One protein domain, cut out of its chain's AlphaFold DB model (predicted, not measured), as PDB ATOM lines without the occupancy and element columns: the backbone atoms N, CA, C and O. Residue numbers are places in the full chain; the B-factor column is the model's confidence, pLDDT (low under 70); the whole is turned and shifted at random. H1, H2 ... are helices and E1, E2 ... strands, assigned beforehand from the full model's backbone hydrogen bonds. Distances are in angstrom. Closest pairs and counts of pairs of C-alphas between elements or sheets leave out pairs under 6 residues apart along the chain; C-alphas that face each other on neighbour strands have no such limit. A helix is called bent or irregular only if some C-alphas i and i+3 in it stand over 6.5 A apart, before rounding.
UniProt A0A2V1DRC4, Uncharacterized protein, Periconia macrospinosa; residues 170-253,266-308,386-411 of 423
ATOM      1  N   THR A 170     317.650 322.275 205.083       91.00
ATOM      2  CA  THR A 170     318.744 322.729 204.220       91.00
ATOM      3  C   THR A 170     319.782 323.435 205.072       91.00
ATOM      4  O   THR A 170     319.544 324.541 205.557       91.00
ATOM      5  N   PHE A 171     320.935 322.800 205.254       88.00
ATOM      6  CA  PHE A 171     322.004 323.356 206.076       88.00
ATOM      7  C   PHE A 171     322.716 324.468 205.321       88.00
ATOM      8  O   PHE A 171     323.221 324.249 204.222       88.00
ATOM      9  N   THR A 172     322.750 325.660 205.914       88.12
ATOM     10  CA  THR A 172     323.459 326.803 205.336       88.12
ATOM     11  C   THR A 172     324.881 326.843 205.870       88.12
ATOM     12  O   THR A 172     325.079 326.936 207.081       88.12
ATOM     13  N   THR A 173     325.867 326.803 204.982       86.94
ATOM     14  CA  THR A 173     327.277 326.959 205.329       86.94
ATOM     15  C   THR A 173     327.777 328.352 204.955       86.94
ATOM     16  O   THR A 173     327.350 328.968 203.971       86.94
ATOM     17  N   SER A 174     328.656 328.872 205.809       80.62
ATOM     18  CA  SER A 174     329.294 330.175 205.645       80.62
ATOM     19  C   SER A 174     330.656 330.018 204.969       80.62
ATOM     20  O   SER A 174     331.300 328.972 205.110       80.62
ATOM     21  N   PRO A 175     331.124 331.054 204.261       75.75
ATOM     22  CA  PRO A 175     332.406 331.001 203.597       75.75
ATOM     23  C   PRO A 175     333.549 330.990 204.606       75.75
ATOM     24  O   PRO A 175     333.607 331.819 205.512       75.75
ATOM     25  N   HIS A 176     334.467 330.046 204.423       76.12
ATOM     26  CA  HIS A 176     335.729 329.958 205.144       76.12
ATOM     27  C   HIS A 176     336.836 329.601 204.158       76.12
ATOM     28  O   HIS A 176     336.651 328.727 203.312       76.12
ATOM     29  N   LEU A 177     338.007 330.226 204.312       69.56
ATOM     30  CA  LEU A 177     339.197 329.931 203.501       69.56
ATOM     31  C   LEU A 177     339.597 328.447 203.584       69.56
ATOM     32  O   LEU A 177     340.033 327.864 202.599       69.56
ATOM     33  N   ASN A 178     339.346 327.814 204.734       77.69
ATOM     34  CA  ASN A 178     339.612 326.397 204.987       77.69
ATOM     35  C   ASN A 178     338.335 325.547 204.920       77.69
ATOM     36  O   ASN A 178     338.124 324.676 205.765       77.69
ATOM     37  N   TYR A 179     337.461 325.813 203.942       77.38
ATOM     38  CA  TYR A 179     336.153 325.158 203.840       77.38
ATOM     39  C   TYR A 179     336.239 323.626 203.917       77.38
ATOM     40  O   TYR A 179     335.439 323.011 204.615       77.38
ATOM     41  N   LEU A 180     337.242 323.018 203.272       79.25
ATOM     42  CA  LEU A 180     337.457 321.569 203.313       79.25
ATOM     43  C   LEU A 180     337.667 321.056 204.743       79.25
ATOM     44  O   LEU A 180     336.966 320.144 205.168       79.25
ATOM     45  N   HIS A 181     338.596 321.649 205.496       82.25
ATOM     46  CA  HIS A 181     338.894 321.218 206.866       82.25
ATOM     47  C   HIS A 181     337.702 321.415 207.796       82.25
ATOM     48  O   HIS A 181     337.411 320.556 208.623       82.25
ATOM     49  N   VAL A 182     336.992 322.532 207.636       85.00
ATOM     50  CA  VAL A 182     335.793 322.837 208.419       85.00
ATOM     51  C   VAL A 182     334.692 321.820 208.122       85.00
ATOM     52  O   VAL A 182     334.093 321.271 209.045       85.00
ATOM     53  N   LEU A 183     334.458 321.513 206.844       85.56
ATOM     54  CA  LEU A 183     333.463 320.528 206.444       85.56
ATOM     55  C   LEU A 183     333.832 319.132 206.948       85.56
ATOM     56  O   LEU A 183     332.997 318.479 207.562       85.56
ATOM     57  N   GLN A 184     335.084 318.710 206.760       86.75
ATOM     58  CA  GLN A 184     335.594 317.434 207.263       86.75
ATOM     59  C   GLN A 184     335.409 317.317 208.774       86.75
ATOM     60  O   GLN A 184     334.855 316.322 209.247       86.75
ATOM     61  N   HIS A 185     335.792 318.352 209.523       88.00
ATOM     62  CA  HIS A 185     335.609 318.396 210.966       88.00
ATOM     63  C   HIS A 185     334.135 318.214 211.344       88.00
ATOM     64  O   HIS A 185     333.816 317.297 212.095       88.00
ATOM     65  N   TYR A 186     333.214 318.985 210.762       88.19
ATOM     66  CA  TYR A 186     331.791 318.829 211.076       88.19
ATOM     67  C   TYR A 186     331.228 317.472 210.651       88.19
ATOM     68  O   TYR A 186     330.475 316.872 211.411       88.19
ATOM     69  N   THR A 187     331.623 316.940 209.492       90.12
ATOM     70  CA  THR A 187     331.189 315.601 209.067       90.12
ATOM     71  C   THR A 187     331.704 314.500 209.990       90.12
ATOM     72  O   THR A 187     331.004 313.512 210.178       90.12
ATOM     73  N   SER A 188     332.868 314.684 210.625       91.62
ATOM     74  CA  SER A 188     333.411 313.719 211.591       91.62
ATOM     75  C   SER A 188     332.622 313.654 212.905       91.62
ATOM     76  O   SER A 188     332.685 312.648 213.605       91.62
ATOM     77  N   LEU A 189     331.858 314.706 213.227       92.31
ATOM     78  CA  LEU A 189     331.003 314.764 214.418       92.31
ATOM     79  C   LEU A 189     329.627 314.122 214.190       92.31
ATOM     80  O   LEU A 189     328.886 313.899 215.148       92.31
ATOM     81  N   LEU A 190     329.261 313.852 212.935       92.88
ATOM     82  CA  LEU A 190     327.972 313.273 212.579       92.88
ATOM     83  C   LEU A 190     328.043 311.749 212.590       92.88
ATOM     84  O   LEU A 190     329.009 311.142 212.126       92.88
ATOM     85  N   SER A 191     326.969 311.112 213.054       94.38
ATOM     86  CA  SER A 191     326.813 309.675 212.842       94.38
ATOM     87  C   SER A 191     326.634 309.374 211.351       94.38
ATOM     88  O   SER A 191     326.141 310.205 210.584       94.38
ATOM     89  N   SER A 192     326.976 308.158 210.925       94.19
ATOM     90  CA  SER A 192     326.797 307.725 209.532       94.19
ATOM     91  C   SER A 192     325.350 307.898 209.053       94.19
ATOM     92  O   SER A 192     325.118 308.378 207.947       94.19
ATOM     93  N   THR A 193     324.367 307.594 209.905       94.56
ATOM     94  CA  THR A 193     322.939 307.782 209.609       94.56
ATOM     95  C   THR A 193     322.580 309.253 209.391       94.56
ATOM     96  O   THR A 193     321.832 309.566 208.470       94.56
ATOM     97  N   GLN A 194     323.120 310.164 210.207       94.38
ATOM     98  CA  GLN A 194     322.903 311.608 210.051       94.38
ATOM     99  C   GLN A 194     323.549 312.129 208.768       94.38
ATOM    100  O   GLN A 194     322.910 312.858 208.014       94.38
ATOM    101  N   LEU A 195     324.784 311.706 208.488       93.56
ATOM    102  CA  LEU A 195     325.516 312.100 207.289       93.56
ATOM    103  C   LEU A 195     324.783 311.657 206.013       93.56
ATOM    104  O   LEU A 195     324.625 312.443 205.081       93.56
ATOM    105  N   LEU A 196     324.279 310.419 205.993       93.94
ATOM    106  CA  LEU A 196     323.493 309.878 204.884       93.94
ATOM    107  C   LEU A 196     322.106 310.516 204.761       93.94
ATOM    108  O   LEU A 196     321.528 310.486 203.673       93.94
ATOM    109  N   ALA A 197     321.558 311.066 205.843       94.38
ATOM    110  CA  ALA A 197     320.277 311.756 205.809       94.38
ATOM    111  C   ALA A 197     320.374 313.139 205.148       94.38
ATOM    112  O   ALA A 197     319.382 313.598 204.585       94.38
ATOM    113  N   ILE A 198     321.543 313.790 205.163       94.88
ATOM    114  CA  ILE A 198     321.727 315.114 204.554       94.88
ATOM    115  C   ILE A 198     321.498 315.029 203.044       94.88
ATOM    116  O   ILE A 198     322.293 314.465 202.293       94.88
ATOM    117  N   SER A 199     320.396 315.637 202.603       94.81
ATOM    118  CA  SER A 199     319.981 315.640 201.198       94.81
ATOM    119  C   SER A 199     320.019 317.027 200.551       94.81
ATOM    120  O   SER A 199     319.990 317.127 199.322       94.81
ATOM    121  N   SER A 200     320.116 318.089 201.357       93.31
ATOM    122  CA  SER A 200     320.104 319.475 200.893       93.31
ATOM    123  C   SER A 200     321.147 320.321 201.621       93.31
ATOM    124  O   SER A 200     321.168 320.377 202.851       93.31
ATOM    125  N   LEU A 201     321.983 321.020 200.853       93.19
ATOM    126  CA  LEU A 201     322.949 321.993 201.360       93.19
ATOM    127  C   LEU A 201     322.730 323.349 200.701       93.19
ATOM    128  O   LEU A 201     322.335 323.439 199.539       93.19
ATOM    129  N   ALA A 202     323.025 324.410 201.437       90.62
ATOM    130  CA  ALA A 202     323.069 325.762 200.922       90.62
ATOM    131  C   ALA A 202     324.396 326.416 201.291       90.62
ATOM    132  O   ALA A 202     324.882 326.252 202.406       90.62
ATOM    133  N   TYR A 203     324.965 327.183 200.373       89.31
ATOM    134  CA  TYR A 203     326.194 327.925 200.601       89.31
ATOM    135  C   TYR A 203     325.958 329.397 200.378       89.31
ATOM    136  O   TYR A 203     325.505 329.799 199.307       89.31
ATOM    137  N   LYS A 204     326.282 330.205 201.383       88.31
ATOM    138  CA  LYS A 204     326.207 331.652 201.256       88.31
ATOM    139  C   LYS A 204     327.521 332.184 200.706       88.31
ATOM    140  O   LYS A 204     328.535 332.167 201.397       88.31
ATOM    141  N   PHE A 205     327.491 332.700 199.486       81.31
ATOM    142  CA  PHE A 205     328.677 333.278 198.873       81.31
ATOM    143  C   PHE A 205     329.091 334.580 199.569       81.31
ATOM    144  O   PHE A 205     328.226 335.411 199.884       81.31
ATOM    145  N   PRO A 206     330.404 334.770 199.809       78.00
ATOM    146  CA  PRO A 206     330.930 336.062 200.210       78.00
ATOM    147  C   PRO A 206     330.749 337.050 199.056       78.00
ATOM    148  O   PRO A 206     330.408 336.681 197.930       78.00
ATOM    149  N   GLN A 207     330.912 338.337 199.347       72.75
ATOM    150  CA  GLN A 207     330.614 339.367 198.366       72.75
ATOM    151  C   GLN A 207     331.550 339.253 197.140       72.75
ATOM    152  O   GLN A 207     332.763 339.327 197.329       72.75
ATOM    153  N   PRO A 208     331.044 339.086 195.896       59.69
ATOM    154  CA  PRO A 208     331.825 339.223 194.668       59.69
ATOM    155  C   PRO A 208     332.576 340.551 194.665       59.69
ATOM    156  O   PRO A 208     331.983 341.625 194.749       59.69
ATOM    157  N   GLY A 209     333.900 340.449 194.607       61.66
ATOM    158  CA  GLY A 209     334.817 341.582 194.700       61.66
ATOM    159  C   GLY A 209     336.250 341.191 195.074       61.66
ATOM    160  O   GLY A 209     337.162 341.980 194.853       61.66
ATOM    161  N   GLY A 210     336.470 339.980 195.603       62.56
ATOM    162  CA  GLY A 210     337.800 339.440 195.913       62.56
ATOM    163  C   GLY A 210     338.274 338.328 194.969       62.56
ATOM    164  O   GLY A 210     337.511 337.815 194.154       62.56
ATOM    165  N   VAL A 211     339.527 337.892 195.160       59.12
ATOM    166  CA  VAL A 211     340.226 336.746 194.512       59.12
ATOM    167  C   VAL A 211     339.515 335.388 194.744       59.12
ATOM    168  O   VAL A 211     339.959 334.328 194.319       59.12
ATOM    169  N   GLU A 212     338.358 335.407 195.393       65.12
ATOM    170  CA  GLU A 212     337.606 334.267 195.907       65.12
ATOM    171  C   GLU A 212     336.712 333.574 194.859       65.12
ATOM    172  O   GLU A 212     335.867 332.748 195.202       65.12
ATOM    173  N   ALA A 213     336.914 333.847 193.566       62.34
ATOM    174  CA  ALA A 213     336.149 333.230 192.477       62.34
ATOM    175  C   ALA A 213     336.271 331.690 192.419       62.34
ATOM    176  O   ALA A 213     335.412 331.047 191.827       62.34
ATOM    177  N   ALA A 214     337.292 331.095 193.052       67.38
ATOM    178  CA  ALA A 214     337.483 329.641 193.131       67.38
ATOM    179  C   ALA A 214     336.699 328.960 194.275       67.38
ATOM    180  O   ALA A 214     336.576 327.735 194.312       67.38
ATOM    181  N   ILE A 215     336.155 329.729 195.222       79.06
ATOM    182  CA  ILE A 215     335.427 329.192 196.379       79.06
ATOM    183  C   ILE A 215     334.167 328.372 196.000       79.06
ATOM    184  O   ILE A 215     333.957 327.321 196.613       79.06
ATOM    185  N   PRO A 216     333.343 328.767 195.006       79.94
ATOM    186  CA  PRO A 216     332.162 327.999 194.596       79.94
ATOM    187  C   PRO A 216     332.489 326.590 194.118       79.94
ATOM    188  O   PRO A 216     331.811 325.637 194.495       79.94
ATOM    189  N   GLU A 217     333.544 326.458 193.321       84.62
ATOM    190  CA  GLU A 217     333.988 325.182 192.766       84.62
ATOM    191  C   GLU A 217     334.388 324.221 193.884       84.62
ATOM    192  O   GLU A 217     333.891 323.098 193.959       84.62
ATOM    193  N   LEU A 218     335.234 324.698 194.803       84.19
ATOM    194  CA  LEU A 218     335.686 323.929 195.960       84.19
ATOM    195  C   LEU A 218     334.517 323.537 196.864       84.19
ATOM    196  O   LEU A 218     334.477 322.410 197.351       84.19
ATOM    197  N   PHE A 219     333.560 324.438 197.090       87.38
ATOM    198  CA  PHE A 219     332.354 324.118 197.848       87.38
ATOM    199  C   PHE A 219     331.565 322.978 197.189       87.38
ATOM    200  O   PHE A 219     331.268 321.985 197.853       87.38
ATOM    201  N   LEU A 220     331.251 323.110 195.897       87.75
ATOM    202  CA  LEU A 220     330.431 322.147 195.160       87.75
ATOM    203  C   LEU A 220     331.082 320.768 195.124       87.75
ATOM    204  O   LEU A 220     330.442 319.777 195.467       87.75
ATOM    205  N   VAL A 221     332.363 320.710 194.772       87.38
ATOM    206  CA  VAL A 221     333.128 319.463 194.751       87.38
ATOM    207  C   VAL A 221     333.127 318.800 196.124       87.38
ATOM    208  O   VAL A 221     332.772 317.629 196.241       87.38
ATOM    209  N   ASN A 222     333.467 319.546 197.177       86.69
ATOM    210  CA  ASN A 222     333.526 318.984 198.524       86.69
ATOM    211  C   ASN A 222     332.149 318.523 199.006       86.69
ATOM    212  O   ASN A 222     332.042 317.483 199.649       86.69
ATOM    213  N   ALA A 223     331.081 319.239 198.655       89.69
ATOM    214  CA  ALA A 223     329.725 318.806 198.955       89.69
ATOM    215  C   ALA A 223     329.379 317.479 198.250       89.69
ATOM    216  O   ALA A 223     328.858 316.560 198.880       89.69
ATOM    217  N   LEU A 224     329.707 317.340 196.963       89.19
ATOM    218  CA  LEU A 224     329.422 316.121 196.196       89.19
ATOM    219  C   LEU A 224     330.202 314.899 196.704       89.19
ATOM    220  O   LEU A 224     329.640 313.799 196.739       89.19
ATOM    221  N   VAL A 225     331.457 315.109 197.115       87.69
ATOM    222  CA  VAL A 225     332.352 314.071 197.648       87.69
ATOM    223  C   VAL A 225     331.934 313.634 199.053       87.69
ATOM    224  O   VAL A 225     331.856 312.438 199.324       87.69
ATOM    225  N   HIS A 226     331.650 314.578 199.955       88.69
ATOM    226  CA  HIS A 226     331.383 314.257 201.360       88.69
ATOM    227  C   HIS A 226     329.954 313.769 201.630       88.69
ATOM    228  O   HIS A 226     329.736 313.043 202.600       88.69
ATOM    229  N   PHE A 227     328.983 314.139 200.791       91.38
ATOM    230  CA  PHE A 227     327.577 313.795 201.002       91.38
ATOM    231  C   PHE A 227     327.055 312.963 199.828       91.38
ATOM    232  O   PHE A 227     326.569 313.528 198.849       91.38
ATOM    233  N   PRO A 228     327.110 311.620 199.890       89.19
ATOM    234  CA  PRO A 228     326.726 310.757 198.768       89.19
ATOM    235  C   PRO A 228     325.224 310.811 198.438       89.19
ATOM    236  O   PRO A 228     324.837 310.603 197.292       89.19
ATOM    237  N   ASN A 229     324.376 311.162 199.407       91.44
ATOM    238  CA  ASN A 229     322.922 311.273 199.231       91.44
ATOM    239  C   ASN A 229     322.442 312.702 198.954       91.44
ATOM    240  O   ASN A 229     321.240 312.977 198.995       91.44
ATOM    241  N   LEU A 230     323.368 313.617 198.668       92.69
ATOM    242  CA  LEU A 230     323.037 314.995 198.343       92.69
ATOM    243  C   LEU A 230     322.189 315.039 197.069       92.69
ATOM    244  O   LEU A 230     322.620 314.538 196.033       92.69
ATOM    245  N   LYS A 231     320.994 315.627 197.161       90.94
ATOM    246  CA  LYS A 231     320.027 315.790 196.063       90.94
ATOM    247  C   LYS A 231     319.918 317.239 195.608       90.94
ATOM    248  O   LYS A 231     319.663 317.488 194.432       90.94
ATOM    249  N   LYS A 232     320.074 318.187 196.536       90.19
ATOM    250  CA  LYS A 232     319.948 319.623 196.281       90.19
ATOM    251  C   LYS A 232     321.148 320.380 196.841       90.19
ATOM    252  O   LYS A 232     321.530 320.197 197.994       90.19
ATOM    253  N   VAL A 233     321.698 321.278 196.036       90.31
ATOM    254  CA  VAL A 233     322.693 322.259 196.458       90.31
ATOM    255  C   VAL A 233     322.216 323.640 196.052       90.31
ATOM    256  O   VAL A 233     321.817 323.846 194.912       90.31
ATOM    257  N   THR A 234     322.220 324.577 196.993       88.94
ATOM    258  CA  THR A 234     321.710 325.933 196.775       88.94
ATOM    259  C   THR A 234     322.824 326.947 196.973       88.94
ATOM    260  O   THR A 234     323.342 327.118 198.072       88.94
ATOM    261  N   ALA A 235     323.189 327.642 195.911       85.00
ATOM    262  CA  ALA A 235     324.091 328.775 195.954       85.00
ATOM    263  C   ALA A 235     323.312 330.036 196.343       85.00
ATOM    264  O   ALA A 235     322.560 330.573 195.537       85.00
ATOM    265  N   ILE A 236     323.475 330.513 197.575       85.50
ATOM    266  CA  ILE A 236     322.855 331.747 198.062       85.50
ATOM    267  C   ILE A 236     323.798 332.904 197.766       85.50
ATOM    268  O   ILE A 236     324.868 333.027 198.368       85.50
ATOM    269  N   MET A 237     323.376 333.795 196.879       79.19
ATOM    270  CA  MET A 237     324.120 335.005 196.564       79.19
ATOM    271  C   MET A 237     323.408 336.234 197.091       79.19
ATOM    272  O   MET A 237     322.212 336.428 196.874       79.19
ATOM    273  N   GLN A 238     324.165 337.116 197.735       78.94
ATOM    274  CA  GLN A 238     323.672 338.458 197.990       78.94
ATOM    275  C   GLN A 238     323.617 339.215 196.658       78.94
ATOM    276  O   GLN A 238     324.606 339.262 195.934       78.94
ATOM    277  N   ARG A 239     322.466 339.793 196.310       68.38
ATOM    278  CA  ARG A 239     322.351 340.642 195.121       68.38
ATOM    279  C   ARG A 239     323.123 341.941 195.363       68.38
ATOM    280  O   ARG A 239     322.939 342.589 196.394       68.38
ATOM    281  N   PHE A 240     323.980 342.314 194.419       68.06
ATOM    282  CA  PHE A 240     324.659 343.610 194.430       68.06
ATOM    283  C   PHE A 240     323.803 344.611 193.679       68.06
ATOM    284  O   PHE A 240     323.147 344.249 192.702       68.06
ATOM    285  N   ALA A 241     323.813 345.860 194.146       59.97
ATOM    286  CA  ALA A 241     323.177 346.969 193.456       59.97
ATOM    287  C   ALA A 241     323.885 347.201 192.106       59.97
ATOM    288  O   ALA A 241     324.871 347.923 192.032       59.97
ATOM    289  N   GLU A 242     323.413 346.477 191.090       52.19
ATOM    290  CA  GLU A 242     323.406 346.720 189.637       52.19
ATOM    291  C   GLU A 242     324.681 347.142 188.882       52.19
ATOM    292  O   GLU A 242     324.643 347.160 187.658       52.19
ATOM    293  N   ALA A 243     325.823 347.436 189.503       46.66
ATOM    294  CA  ALA A 243     326.799 348.264 188.793       46.66
ATOM    295  C   ALA A 243     327.889 347.556 187.965       46.66
ATOM    296  O   ALA A 243     328.401 348.212 187.063       46.66
ATOM    297  N   MET A 244     328.317 346.308 188.223       53.69
ATOM    298  CA  MET A 244     329.633 345.904 187.665       53.69
ATOM    299  C   MET A 244     329.913 344.441 187.309       53.69
ATOM    300  O   MET A 244     331.014 344.172 186.837       53.69
ATOM    301  N   MET A 245     328.990 343.493 187.470       58.34
ATOM    302  CA  MET A 245     329.284 342.119 187.034       58.34
ATOM    303  C   MET A 245     328.759 341.919 185.609       58.34
ATOM    304  O   MET A 245     327.536 341.898 185.442       58.34
ATOM    305  N   PRO A 246     329.628 341.786 184.584       59.59
ATOM    306  CA  PRO A 246     329.175 341.398 183.259       59.59
ATOM    307  C   PRO A 246     328.448 340.058 183.384       59.59
ATOM    308  O   PRO A 246     329.012 339.046 183.805       59.59
ATOM    309  N   THR A 247     327.154 340.072 183.085       59.94
ATOM    310  CA  THR A 247     326.403 338.850 182.820       59.94
ATOM    311  C   THR A 247     326.818 338.422 181.427       59.94
ATOM    312  O   THR A 247     326.237 338.858 180.438       59.94
ATOM    313  N   GLU A 248     327.892 337.640 181.327       59.19
ATOM    314  CA  GLU A 248     328.158 336.964 180.064       59.19
ATOM    315  C   GLU A 248     327.021 335.977 179.827       59.19
ATOM    316  O   GLU A 248     326.696 335.142 180.672       59.19
ATOM    317  N   THR A 249     326.377 336.113 178.678       57.69
ATOM    318  CA  THR A 249     325.485 335.093 178.154       57.69
ATOM    319  C   THR A 249     326.353 333.926 177.723       57.69
ATOM    320  O   THR A 249     327.038 334.009 176.705       57.69
ATOM    321  N   VAL A 250     326.366 332.853 178.510       59.44
ATOM    322  CA  VAL A 250     326.991 331.607 178.072       59.44
ATOM    323  C   VAL A 250     326.062 330.983 177.042       59.44
ATOM    324  O   VAL A 250     324.969 330.519 177.379       59.44
ATOM    325  N   ASP A 251     326.470 331.045 175.777       58.50
ATOM    326  CA  ASP A 251     325.670 330.528 174.676       58.50
ATOM    327  C   ASP A 251     325.664 328.994 174.707       58.50
ATOM    328  O   ASP A 251     326.711 328.333 174.710       58.50
ATOM    329  N   ARG A 252     324.456 328.426 174.777       53.53
ATOM    330  CA  ARG A 252     324.212 327.002 175.061       53.53
ATOM    331  C   ARG A 252     324.770 326.074 173.983       53.53
ATOM    332  O   ARG A 252     325.060 324.917 174.287       53.53
ATOM    333  N   GLU A 253     324.930 326.564 172.754       55.75
ATOM    334  CA  GLU A 253     325.408 325.772 171.611       55.75
ATOM    335  C   GLU A 253     326.765 325.115 171.870       55.75
ATOM    336  O   GLU A 253     327.051 324.045 171.342       55.75
ATOM    337  N   CYS A 266     319.896 330.315 178.964       66.19
ATOM    338  CA  CYS A 266     319.953 330.473 180.417       66.19
ATOM    339  C   CYS A 266     320.910 331.620 180.765       66.19
ATOM    340  O   CYS A 266     322.098 331.556 180.456       66.19
ATOM    341  N   HIS A 267     320.411 332.674 181.415       70.62
ATOM    342  CA  HIS A 267     321.244 333.787 181.869       70.62
ATOM    343  C   HIS A 267     321.799 333.489 183.265       70.62
ATOM    344  O   HIS A 267     321.102 333.630 184.271       70.62
ATOM    345  N   VAL A 268     323.063 333.076 183.330       74.94
ATOM    346  CA  VAL A 268     323.813 332.872 184.578       74.94
ATOM    347  C   VAL A 268     325.077 333.728 184.570       74.94
ATOM    348  O   VAL A 268     325.602 334.023 183.500       74.94
ATOM    349  N   PRO A 269     325.604 334.138 185.733       77.44
ATOM    350  CA  PRO A 269     326.915 334.770 185.788       77.44
ATOM    351  C   PRO A 269     328.015 333.850 185.234       77.44
ATOM    352  O   PRO A 269     328.052 332.665 185.571       77.44
ATOM    353  N   ALA A 270     328.955 334.409 184.467       78.69
ATOM    354  CA  ALA A 270     330.050 333.671 183.826       78.69
ATOM    355  C   ALA A 270     330.836 332.781 184.800       78.69
ATOM    356  O   ALA A 270     331.071 331.603 184.551       78.69
ATOM    357  N   TRP A 271     331.202 333.333 185.960       81.12
ATOM    358  CA  TRP A 271     331.961 332.606 186.978       81.12
ATOM    359  C   TRP A 271     331.201 331.382 187.509       81.12
ATOM    360  O   TRP A 271     331.833 330.394 187.866       81.12
ATOM    361  N   TRP A 272     329.863 331.420 187.547       82.75
ATOM    362  CA  TRP A 272     329.046 330.303 188.021       82.75
ATOM    363  C   TRP A 272     328.991 329.183 186.988       82.75
ATOM    364  O   TRP A 272     329.166 328.017 187.335       82.75
ATOM    365  N   ALA A 273     328.809 329.543 185.718       83.06
ATOM    366  CA  ALA A 273     328.909 328.598 184.615       83.06
ATOM    367  C   ALA A 273     330.291 327.922 184.606       83.06
ATOM    368  O   ALA A 273     330.369 326.698 184.675       83.06
ATOM    369  N   ASN A 274     331.365 328.714 184.659       83.75
ATOM    370  CA  ASN A 274     332.738 328.207 184.716       83.75
ATOM    371  C   ASN A 274     332.964 327.302 185.934       83.75
ATOM    372  O   ASN A 274     333.654 326.287 185.837       83.75
ATOM    373  N   ALA A 275     332.369 327.645 187.080       84.75
ATOM    374  CA  ALA A 275     332.492 326.835 188.278       84.75
ATOM    375  C   ALA A 275     331.839 325.458 188.105       84.75
ATOM    376  O   ALA A 275     332.446 324.433 188.418       84.75
ATOM    377  N   LEU A 276     330.618 325.423 187.569       87.06
ATOM    378  CA  LEU A 276     329.908 324.178 187.282       87.06
ATOM    379  C   LEU A 276     330.636 323.337 186.231       87.06
ATOM    380  O   LEU A 276     330.718 322.122 186.384       87.06
ATOM    381  N   GLU A 277     331.215 323.967 185.212       84.94
ATOM    382  CA  GLU A 277     332.012 323.293 184.186       84.94
ATOM    383  C   GLU A 277     333.280 322.653 184.771       84.94
ATOM    384  O   GLU A 277     333.605 321.495 184.491       84.94
ATOM    385  N   ARG A 278     333.993 323.368 185.643       86.19
ATOM    386  CA  ARG A 278     335.188 322.844 186.324       86.19
ATOM    387  C   ARG A 278     334.864 321.714 187.294       86.19
ATOM    388  O   ARG A 278     335.644 320.768 187.409       86.19
ATOM    389  N   VAL A 279     333.712 321.786 187.961       86.75
ATOM    390  CA  VAL A 279     333.188 320.683 188.780       86.75
ATOM    391  C   VAL A 279     332.872 319.491 187.877       86.75
ATOM    392  O   VAL A 279     333.367 318.402 188.135       86.75
ATOM    393  N   ALA A 280     332.117 319.689 186.794       86.38
ATOM    394  CA  ALA A 280     331.699 318.622 185.884       86.38
ATOM    395  C   ALA A 280     332.892 317.895 185.234       86.38
ATOM    396  O   ALA A 280     332.966 316.666 185.236       86.38
ATOM    397  N   SER A 281     333.883 318.659 184.771       84.56
ATOM    398  CA  SER A 281     335.115 318.140 184.163       84.56
ATOM    399  C   SER A 281     336.070 317.461 185.151       84.56
ATOM    400  O   SER A 281     337.000 316.776 184.722       84.56
ATOM    401  N   GLY A 282     335.876 317.638 186.462       82.44
ATOM    402  CA  GLY A 282     336.807 317.132 187.472       82.44
ATOM    403  C   GLY A 282     338.140 317.873 187.477       82.44
ATOM    404  O   GLY A 282     339.180 317.293 187.791       82.44
ATOM    405  N   TYR A 283     338.134 319.156 187.103       78.75
ATOM    406  CA  TYR A 283     339.340 319.979 187.090       78.75
ATOM    407  C   TYR A 283     339.938 320.121 188.495       78.75
ATOM    408  O   TYR A 283     341.144 319.985 188.690       78.75
ATOM    409  N   VAL A 284     339.074 320.374 189.481       75.12
ATOM    410  CA  VAL A 284     339.476 320.617 190.874       75.12
ATOM    411  C   VAL A 284     339.807 319.313 191.595       75.12
ATOM    412  O   VAL A 284     340.732 319.264 192.404       75.12
ATOM    413  N   VAL A 285     339.068 318.245 191.294       76.25
ATOM    414  CA  VAL A 285     339.300 316.907 191.837       76.25
ATOM    415  C   VAL A 285     339.141 315.922 190.702       76.25
ATOM    416  O   VAL A 285     338.108 315.905 190.038       76.25
ATOM    417  N   ARG A 286     340.163 315.090 190.491       76.62
ATOM    418  CA  ARG A 286     340.069 313.988 189.539       76.62
ATOM    419  C   ARG A 286     338.996 313.026 190.035       76.62
ATOM    420  O   ARG A 286     339.253 312.252 190.957       76.62
ATOM    421  N   TRP A 287     337.816 313.101 189.430       79.12
ATOM    422  CA  TRP A 287     336.762 312.115 189.623       79.12
ATOM    423  C   TRP A 287     337.318 310.717 189.365       79.12
ATOM    424  O   TRP A 287     338.181 310.534 188.495       79.12
ATOM    425  N   GLN A 288     336.859 309.726 190.130       72.62
ATOM    426  CA  GLN A 288     337.286 308.355 189.883       72.62
ATOM    427  C   GLN A 288     336.839 307.930 188.477       72.62
ATOM    428  O   GLN A 288     335.868 308.447 187.922       72.62
ATOM    429  N   THR A 289     337.562 307.000 187.854       65.69
ATOM    430  CA  THR A 289     337.179 306.450 186.547       65.69
ATOM    431  C   THR A 289     335.748 305.911 186.600       65.69
ATOM    432  O   THR A 289     335.490 304.953 187.320       65.69
ATOM    433  N   GLY A 290     334.839 306.528 185.837       65.81
ATOM    434  CA  GLY A 290     333.403 306.214 185.832       65.81
ATOM    435  C   GLY A 290     332.511 307.230 186.555       65.81
ATOM    436  O   GLY A 290     331.301 307.156 186.411       65.81
ATOM    437  N   GLU A 291     333.071 308.207 187.268       71.50
ATOM    438  CA  GLU A 291     332.321 309.243 187.994       71.50
ATOM    439  C   GLU A 291     332.292 310.585 187.250       71.50
ATOM    440  O   GLU A 291     332.465 311.650 187.843       71.50
ATOM    441  N   LYS A 292     332.116 310.556 185.928       77.25
ATOM    442  CA  LYS A 292     331.954 311.792 185.158       77.25
ATOM    443  C   LYS A 292     330.607 312.421 185.480       77.25
ATOM    444  O   LYS A 292     329.631 311.712 185.709       77.25
ATOM    445  N   TRP A 293     330.558 313.744 185.503       81.81
ATOM    446  CA  TRP A 293     329.331 314.482 185.763       81.81
ATOM    447  C   TRP A 293     328.921 315.245 184.511       81.81
ATOM    448  O   TRP A 293     329.692 316.043 183.987       81.81
ATOM    449  N   ASP A 294     327.689 315.026 184.072       81.38
ATOM    450  CA  ASP A 294     327.041 315.786 183.014       81.38
ATOM    451  C   ASP A 294     326.300 316.972 183.616       81.38
ATOM    452  O   ASP A 294     325.531 316.831 184.570       81.38
ATOM    453  N   LEU A 295     326.486 318.146 183.026       82.00
ATOM    454  CA  LEU A 295     325.791 319.358 183.430       82.00
ATOM    455  C   LEU A 295     324.579 319.599 182.528       82.00
ATOM    456  O   LEU A 295     324.707 319.761 181.316       82.00
ATOM    457  N   ARG A 296     323.387 319.652 183.125       79.56
ATOM    458  CA  ARG A 296     322.120 319.916 182.438       79.56
ATOM    459  C   ARG A 296     321.480 321.166 183.011       79.56
ATOM    460  O   ARG A 296     321.151 321.213 184.186       79.56
ATOM    461  N   TRP A 297     321.261 322.184 182.197       77.69
ATOM    462  CA  TRP A 297     320.530 323.366 182.641       77.69
ATOM    463  C   TRP A 297     319.037 323.046 182.705       77.69
ATOM    464  O   TRP A 297     318.433 322.715 181.683       77.69
ATOM    465  N   THR A 298     318.443 323.112 183.896       67.31
ATOM    466  CA  THR A 298     316.998 322.930 184.043       67.31
ATOM    467  C   THR A 298     316.333 324.233 183.640       67.31
ATOM    468  O   THR A 298     316.561 325.260 184.282       67.31
ATOM    469  N   GLN A 299     315.532 324.210 182.576       62.31
ATOM    470  CA  GLN A 299     314.647 325.334 182.310       62.31
ATOM    471  C   GLN A 299     313.651 325.405 183.462       62.31
ATOM    472  O   GLN A 299     313.056 324.398 183.843       62.31
ATOM    473  N   ASP A 300     313.542 326.581 184.067       55.50
ATOM    474  CA  ASP A 300     312.563 326.815 185.112       55.50
ATOM    475  C   ASP A 300     311.179 326.785 184.445       55.50
ATOM    476  O   ASP A 300     310.719 327.787 183.897       55.50
ATOM    477  N   GLU A 301     310.512 325.626 184.468       51.03
ATOM    478  CA  GLU A 301     309.111 325.474 184.030       51.03
ATOM    479  C   GLU A 301     308.202 326.493 184.755       51.03
ATOM    480  O   GLU A 301     307.161 326.912 184.248       51.03
ATOM    481  N   SER A 302     308.643 326.973 185.924       51.06
ATOM    482  CA  SER A 302     307.990 328.021 186.706       51.06
ATOM    483  C   SER A 302     307.869 329.365 185.962       51.06
ATOM    484  O   SER A 302     306.885 330.088 186.152       51.06
ATOM    485  N   LEU A 303     308.798 329.695 185.056       45.59
ATOM    486  CA  LEU A 303     308.704 330.893 184.214       45.59
ATOM    487  C   LEU A 303     307.752 330.702 183.029       45.59
ATOM    488  O   LEU A 303     307.150 331.677 182.581       45.59
ATOM    489  N   GLU A 304     307.558 329.473 182.548       48.00
ATOM    490  CA  GLU A 304     306.549 329.183 181.522       48.00
ATOM    491  C   GLU A 304     305.129 329.271 182.084       48.00
ATOM    492  O   GLU A 304     304.259 329.848 181.433       48.00
ATOM    493  N   THR A 305     304.907 328.877 183.344       48.72
ATOM    494  CA  THR A 305     303.615 329.119 184.018       48.72
ATOM    495  C   THR A 305     303.288 330.602 184.236       48.72
ATOM    496  O   THR A 305     302.129 330.947 184.447       48.72
ATOM    497  N   LEU A 306     304.278 331.500 184.150       46.09
ATOM    498  CA  LEU A 306     304.069 332.956 184.152       46.09
ATOM    499  C   LEU A 306     303.925 333.550 182.740       46.09
ATOM    500  O   LEU A 306     303.534 334.710 182.609       46.09
ATOM    501  N   LYS A 307     304.248 332.774 181.696       46.75
ATOM    502  CA  LYS A 307     304.092 333.144 180.284       46.75
ATOM    503  C   LYS A 307     302.796 332.644 179.662       46.75
ATOM    504  O   LYS A 307     302.514 333.062 178.540       46.75
ATOM    505  N   GLU A 308     301.992 331.824 180.347       46.38
ATOM    506  CA  GLU A 308     300.582 331.737 179.969       46.38
ATOM    507  C   GLU A 308     300.046 333.174 179.980       46.38
ATOM    508  O   GLU A 308     300.078 333.814 181.037       46.38
ATOM    509  N   VAL A 386     312.170 336.896 196.898       46.72
ATOM    510  CA  VAL A 386     313.146 335.888 196.475       46.72
ATOM    511  C   VAL A 386     312.934 335.732 194.982       46.72
ATOM    512  O   VAL A 386     311.910 335.205 194.549       46.72
ATOM    513  N   ILE A 387     313.885 336.223 194.198       51.84
ATOM    514  CA  ILE A 387     313.925 335.902 192.779       51.84
ATOM    515  C   ILE A 387     314.541 334.510 192.704       51.84
ATOM    516  O   ILE A 387     315.722 334.330 193.020       51.84
ATOM    517  N   VAL A 388     313.713 333.522 192.359       50.34
ATOM    518  CA  VAL A 388     314.179 332.165 192.064       50.34
ATOM    519  C   VAL A 388     315.148 332.295 190.896       50.34
ATOM    520  O   VAL A 388     314.782 332.775 189.823       50.34
ATOM    521  N   GLY A 389     316.419 332.016 191.172       57.19
ATOM    522  CA  GLY A 389     317.457 332.038 190.162       57.19
ATOM    523  C   GLY A 389     317.512 330.704 189.434       57.19
ATOM    524  O   GLY A 389     316.925 329.702 189.835       57.19
ATOM    525  N   THR A 390     318.232 330.733 188.327       66.62
ATOM    526  CA  THR A 390     318.413 329.632 187.393       66.62
ATOM    527  C   THR A 390     318.960 328.371 188.075       66.62
ATOM    528  O   THR A 390     319.856 328.420 188.926       66.62
ATOM    529  N   GLY A 391     318.402 327.219 187.696       74.56
ATOM    530  CA  GLY A 391     318.828 325.899 188.156       74.56
ATOM    531  C   GLY A 391     319.670 325.150 187.122       74.56
ATOM    532  O   GLY A 391     319.473 325.275 185.913       74.56
ATOM    533  N   ALA A 392     320.590 324.331 187.611       79.81
ATOM    534  CA  ALA A 392     321.276 323.293 186.862       79.81
ATOM    535  C   ALA A 392     321.092 321.940 187.564       79.81
ATOM    536  O   ALA A 392     320.779 321.859 188.748       79.81
ATOM    537  N   GLU A 393     321.305 320.855 186.845       82.94
ATOM    538  CA  GLU A 393     321.317 319.492 187.344       82.94
ATOM    539  C   GLU A 393     322.642 318.853 186.928       82.94
ATOM    540  O   GLU A 393     322.973 318.790 185.747       82.94
ATOM    541  N   LEU A 394     323.413 318.405 187.914       79.31
ATOM    542  CA  LEU A 394     324.591 317.575 187.722       79.31
ATOM    543  C   LEU A 394     324.151 316.110 187.758       79.31
ATOM    544  O   LEU A 394     323.585 315.647 188.752       79.31
ATOM    545  N   VAL A 395     324.395 315.380 186.677       83.62
ATOM    546  CA  VAL A 395     324.036 313.968 186.523       83.62
ATOM    547  C   VAL A 395     325.313 313.149 186.454       83.62
ATOM    548  O   VAL A 395     326.100 313.316 185.536       83.62
ATOM    549  N   GLN A 396     325.534 312.264 187.418       85.31
ATOM    550  CA  GLN A 396     326.692 311.380 187.406       85.31
ATOM    551  C   GLN A 396     326.461 310.242 186.404       85.31
ATOM    552  O   GLN A 396     325.483 309.489 186.503       85.31
ATOM    553  N   GLU A 397     327.368 310.117 185.443       80.62
ATOM    554  CA  GLU A 397     327.389 309.048 184.453       80.62
ATOM    555  C   GLU A 397     327.543 307.688 185.161       80.62
ATOM    556  O   GLU A 397     328.235 307.558 186.170       80.62
ATOM    557  N   GLY A 398     326.843 306.658 184.681       81.38
ATOM    558  CA  GLY A 398     326.946 305.286 185.199       81.38
ATOM    559  C   GLY A 398     326.227 304.997 186.525       81.38
ATOM    560  O   GLY A 398     325.658 303.917 186.664       81.38
ATOM    561  N   SER A 399     326.185 305.927 187.484       82.75
ATOM    562  CA  SER A 399     325.500 305.707 188.773       82.75
ATOM    563  C   SER A 399     324.021 306.109 188.755       82.75
ATOM    564  O   SER A 399     323.237 305.664 189.595       82.75
ATOM    565  N   GLY A 400     323.630 306.983 187.821       83.25
ATOM    566  CA  GLY A 400     322.291 307.571 187.769       83.25
ATOM    567  C   GLY A 400     322.021 308.595 188.879       83.25
ATOM    568  O   GLY A 400     320.891 309.077 188.996       83.25
ATOM    569  N   ARG A 401     323.032 308.951 189.686       86.25
ATOM    570  CA  ARG A 401     322.926 309.978 190.725       86.25
ATOM    571  C   ARG A 401     322.672 311.337 190.076       86.25
ATOM    572  O   ARG A 401     323.373 311.733 189.151       86.25
ATOM    573  N   ARG A 402     321.675 312.066 190.581       86.00
ATOM    574  CA  ARG A 402     321.331 313.414 190.111       86.00
ATOM    575  C   ARG A 402     321.337 314.393 191.268       86.00
ATOM    576  O   ARG A 402     320.733 314.124 192.306       86.00
ATOM    577  N   VAL A 403     322.003 315.522 191.073       82.50
ATOM    578  CA  VAL A 403     322.095 316.601 192.052       82.50
ATOM    579  C   VAL A 403     321.639 317.888 191.395       82.50
ATOM    580  O   VAL A 403     322.268 318.379 190.463       82.50
ATOM    581  N   ARG A 404     320.544 318.460 191.892       83.44
ATOM    582  CA  ARG A 404     320.080 319.775 191.448       83.44
ATOM    583  C   ARG A 404     320.904 320.850 192.131       83.44
ATOM    584  O   ARG A 404     320.916 320.931 193.358       83.44
ATOM    585  N   VAL A 405     321.562 321.679 191.340       80.50
ATOM    586  CA  VAL A 405     322.309 322.844 191.790       80.50
ATOM    587  C   VAL A 405     321.524 324.093 191.404       80.50
ATOM    588  O   VAL A 405     321.477 324.481 190.244       80.50
ATOM    589  N   GLY A 406     320.863 324.707 192.377       79.75
ATOM    590  CA  GLY A 406     320.146 325.967 192.189       79.75
ATOM    591  C   GLY A 406     321.003 327.150 192.607       79.75
ATOM    592  O   GLY A 406     321.786 327.039 193.551       79.75
ATOM    593  N   MET A 407     320.823 328.293 191.953       75.56
ATOM    594  CA  MET A 407     321.335 329.567 192.444       75.56
ATOM    595  C   MET A 407     320.164 330.448 192.871       75.56
ATOM    596  O   MET A 407     319.223 330.644 192.116       75.56
ATOM    597  N   GLU A 408     320.199 330.975 194.090       76.94
ATOM    598  CA  GLU A 408     319.168 331.862 194.624       76.94
ATOM    599  C   GLU A 408     319.759 333.249 194.867       76.94
ATOM    600  O   GLU A 408     320.748 333.412 195.592       76.94
ATOM    601  N   PHE A 409     319.118 334.269 194.296       63.81
ATOM    602  CA  PHE A 409     319.482 335.656 194.542       63.81
ATOM    603  C   PHE A 409     318.669 336.208 195.703       63.81
ATOM    604  O   PHE A 409     317.440 336.268 195.667       63.81
ATOM    605  N   TRP A 410     319.374 336.654 196.735       63.44
ATOM    606  CA  TRP A 410     318.776 337.280 197.901       63.44
ATOM    607  C   TRP A 410     319.009 338.784 197.846       63.44
ATOM    608  O   TRP A 410     320.143 339.263 197.939       63.44
ATOM    609  N   GLU A 411     317.925 339.544 197.728       46.84
ATOM    610  CA  GLU A 411     317.969 340.997 197.822       46.84
ATOM    611  C   GLU A 411     317.886 341.423 199.293       46.84
ATOM    612  O   GLU A 411     316.850 341.321 199.953       46.84
TER     613      GLU A 411
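This is residues 170 to 253, 266 to 308 and 386 to 411 of the 423 residues of an uncharacterized protein of Periconia macrospinosa (UniProt A0A2V1DRC4). A strongly twisted wall of six strands has two helices, H3 and H4, packed side by side over one face, and the other face is bare of helices. H1 continues the row of helices next to H3, near the E1 edge of the sheet, and residues 188 to 194, between H1 and H2 and into H2, stick out. The printed part has 153 residues, with five named helices and six named strands in the order E1, H1, H2, E2, H3, E3, H4, E4, H5, E5, E6; the mixed sheet runs E1, E2, E3, E6, E5, E4. The class is mixed, helices and strands, in two layers, H3 and H4 on one face of the sheet. The whole is compact, with a radius of gyration of the C-alphas of 15.7 A, and spans 45 by 34 by 29 A.

E1, residues 171 to 173, is an edge strand, parallel to E2, residues 200 to 204, with N 173 and O 202 at 2.8 A. Between them in the chain stand H1, residues 179 to 188, and H2, residues 192 to 197: a strand-helix-strand unit, two parallel neighbour strands with helices between, and a right-handed crossover. H1 and H2 are close but not clearly touching, the closest C-alphas being those of Thr 187 and Leu 195, 6.9 A apart. E2, H3, residues 212 to 226, and E3, residues 232 to 238, form a second such unit, also right-handed. E2 and E3 are parallel, with N 203 and O 234 at 2.8 A. H3 is on the sheet, at a height over the sheet of 9.3 A, and runs along the strands over E3, at 19 degrees on the local plane. H1 and H3 touch, closest at the C-alphas of Leu 180 and Asn 222, 6.7 A apart, at a shallow tilt of 23 degrees, the same way. H3 and H4, residues 270 to 281, touch at the C-alphas of Glu 217 and Ala 275, 5.0 A apart, at 35.1 degrees, only just a steep tilt, the same way. H4 is on the same face as H3, at a height over the sheet of 9.5 A. E4, residues 293 to 298, is the other edge strand, antiparallel to E5, residues 386 to 396, with N 296 and O 393 at 2.8 A. E5 and E6, residues 402 to 410, form a hairpin, with N 405 and O 392 at 2.7 A. E6 is parallel to E3, with N 235 and O 406 at 2.8 A. H5, residues 301 to 304, is not on the sheet and touches no helix. Every O i to N i+4 pair is within hydrogen-bond range in H1, H2 and H4; in H3 it is 9 of 11, and H5 is too short for such a pair.

E1 begins at C-alpha 171, (322.004, 323.356, 206.076), and is 6.4 A long; H1 is 14.1 A, H2 8.5 A and E2 13.6 A. H3 is 21.7 A long and only just irregular: C-alphas 213 and 216 are 6.9 A apart. E3 is 19.3 A, H4 16.3 A, E4 15.0 A and H5 5.2 A. E5 is 29.4 A, and E6, 25.2 A, ends at C-alpha 410, (318.776, 337.280, 197.901).

The two C-alphas farthest apart, those of Ser 188 and Glu 308, are 49.0 A apart. Residues 254 to 265 are not printed, with 11.4 A from C-alpha 253 to C-alpha 266; residues 309 to 385 are not printed, with 21.2 A from C-alpha 308 to C-alpha 386. The link from H4 to E4 is long. The model's mean pLDDT over the printed part is 76.5, and 45 residues are under 70, among them residues 208 to 214, 239 to 253 and 298 to 308.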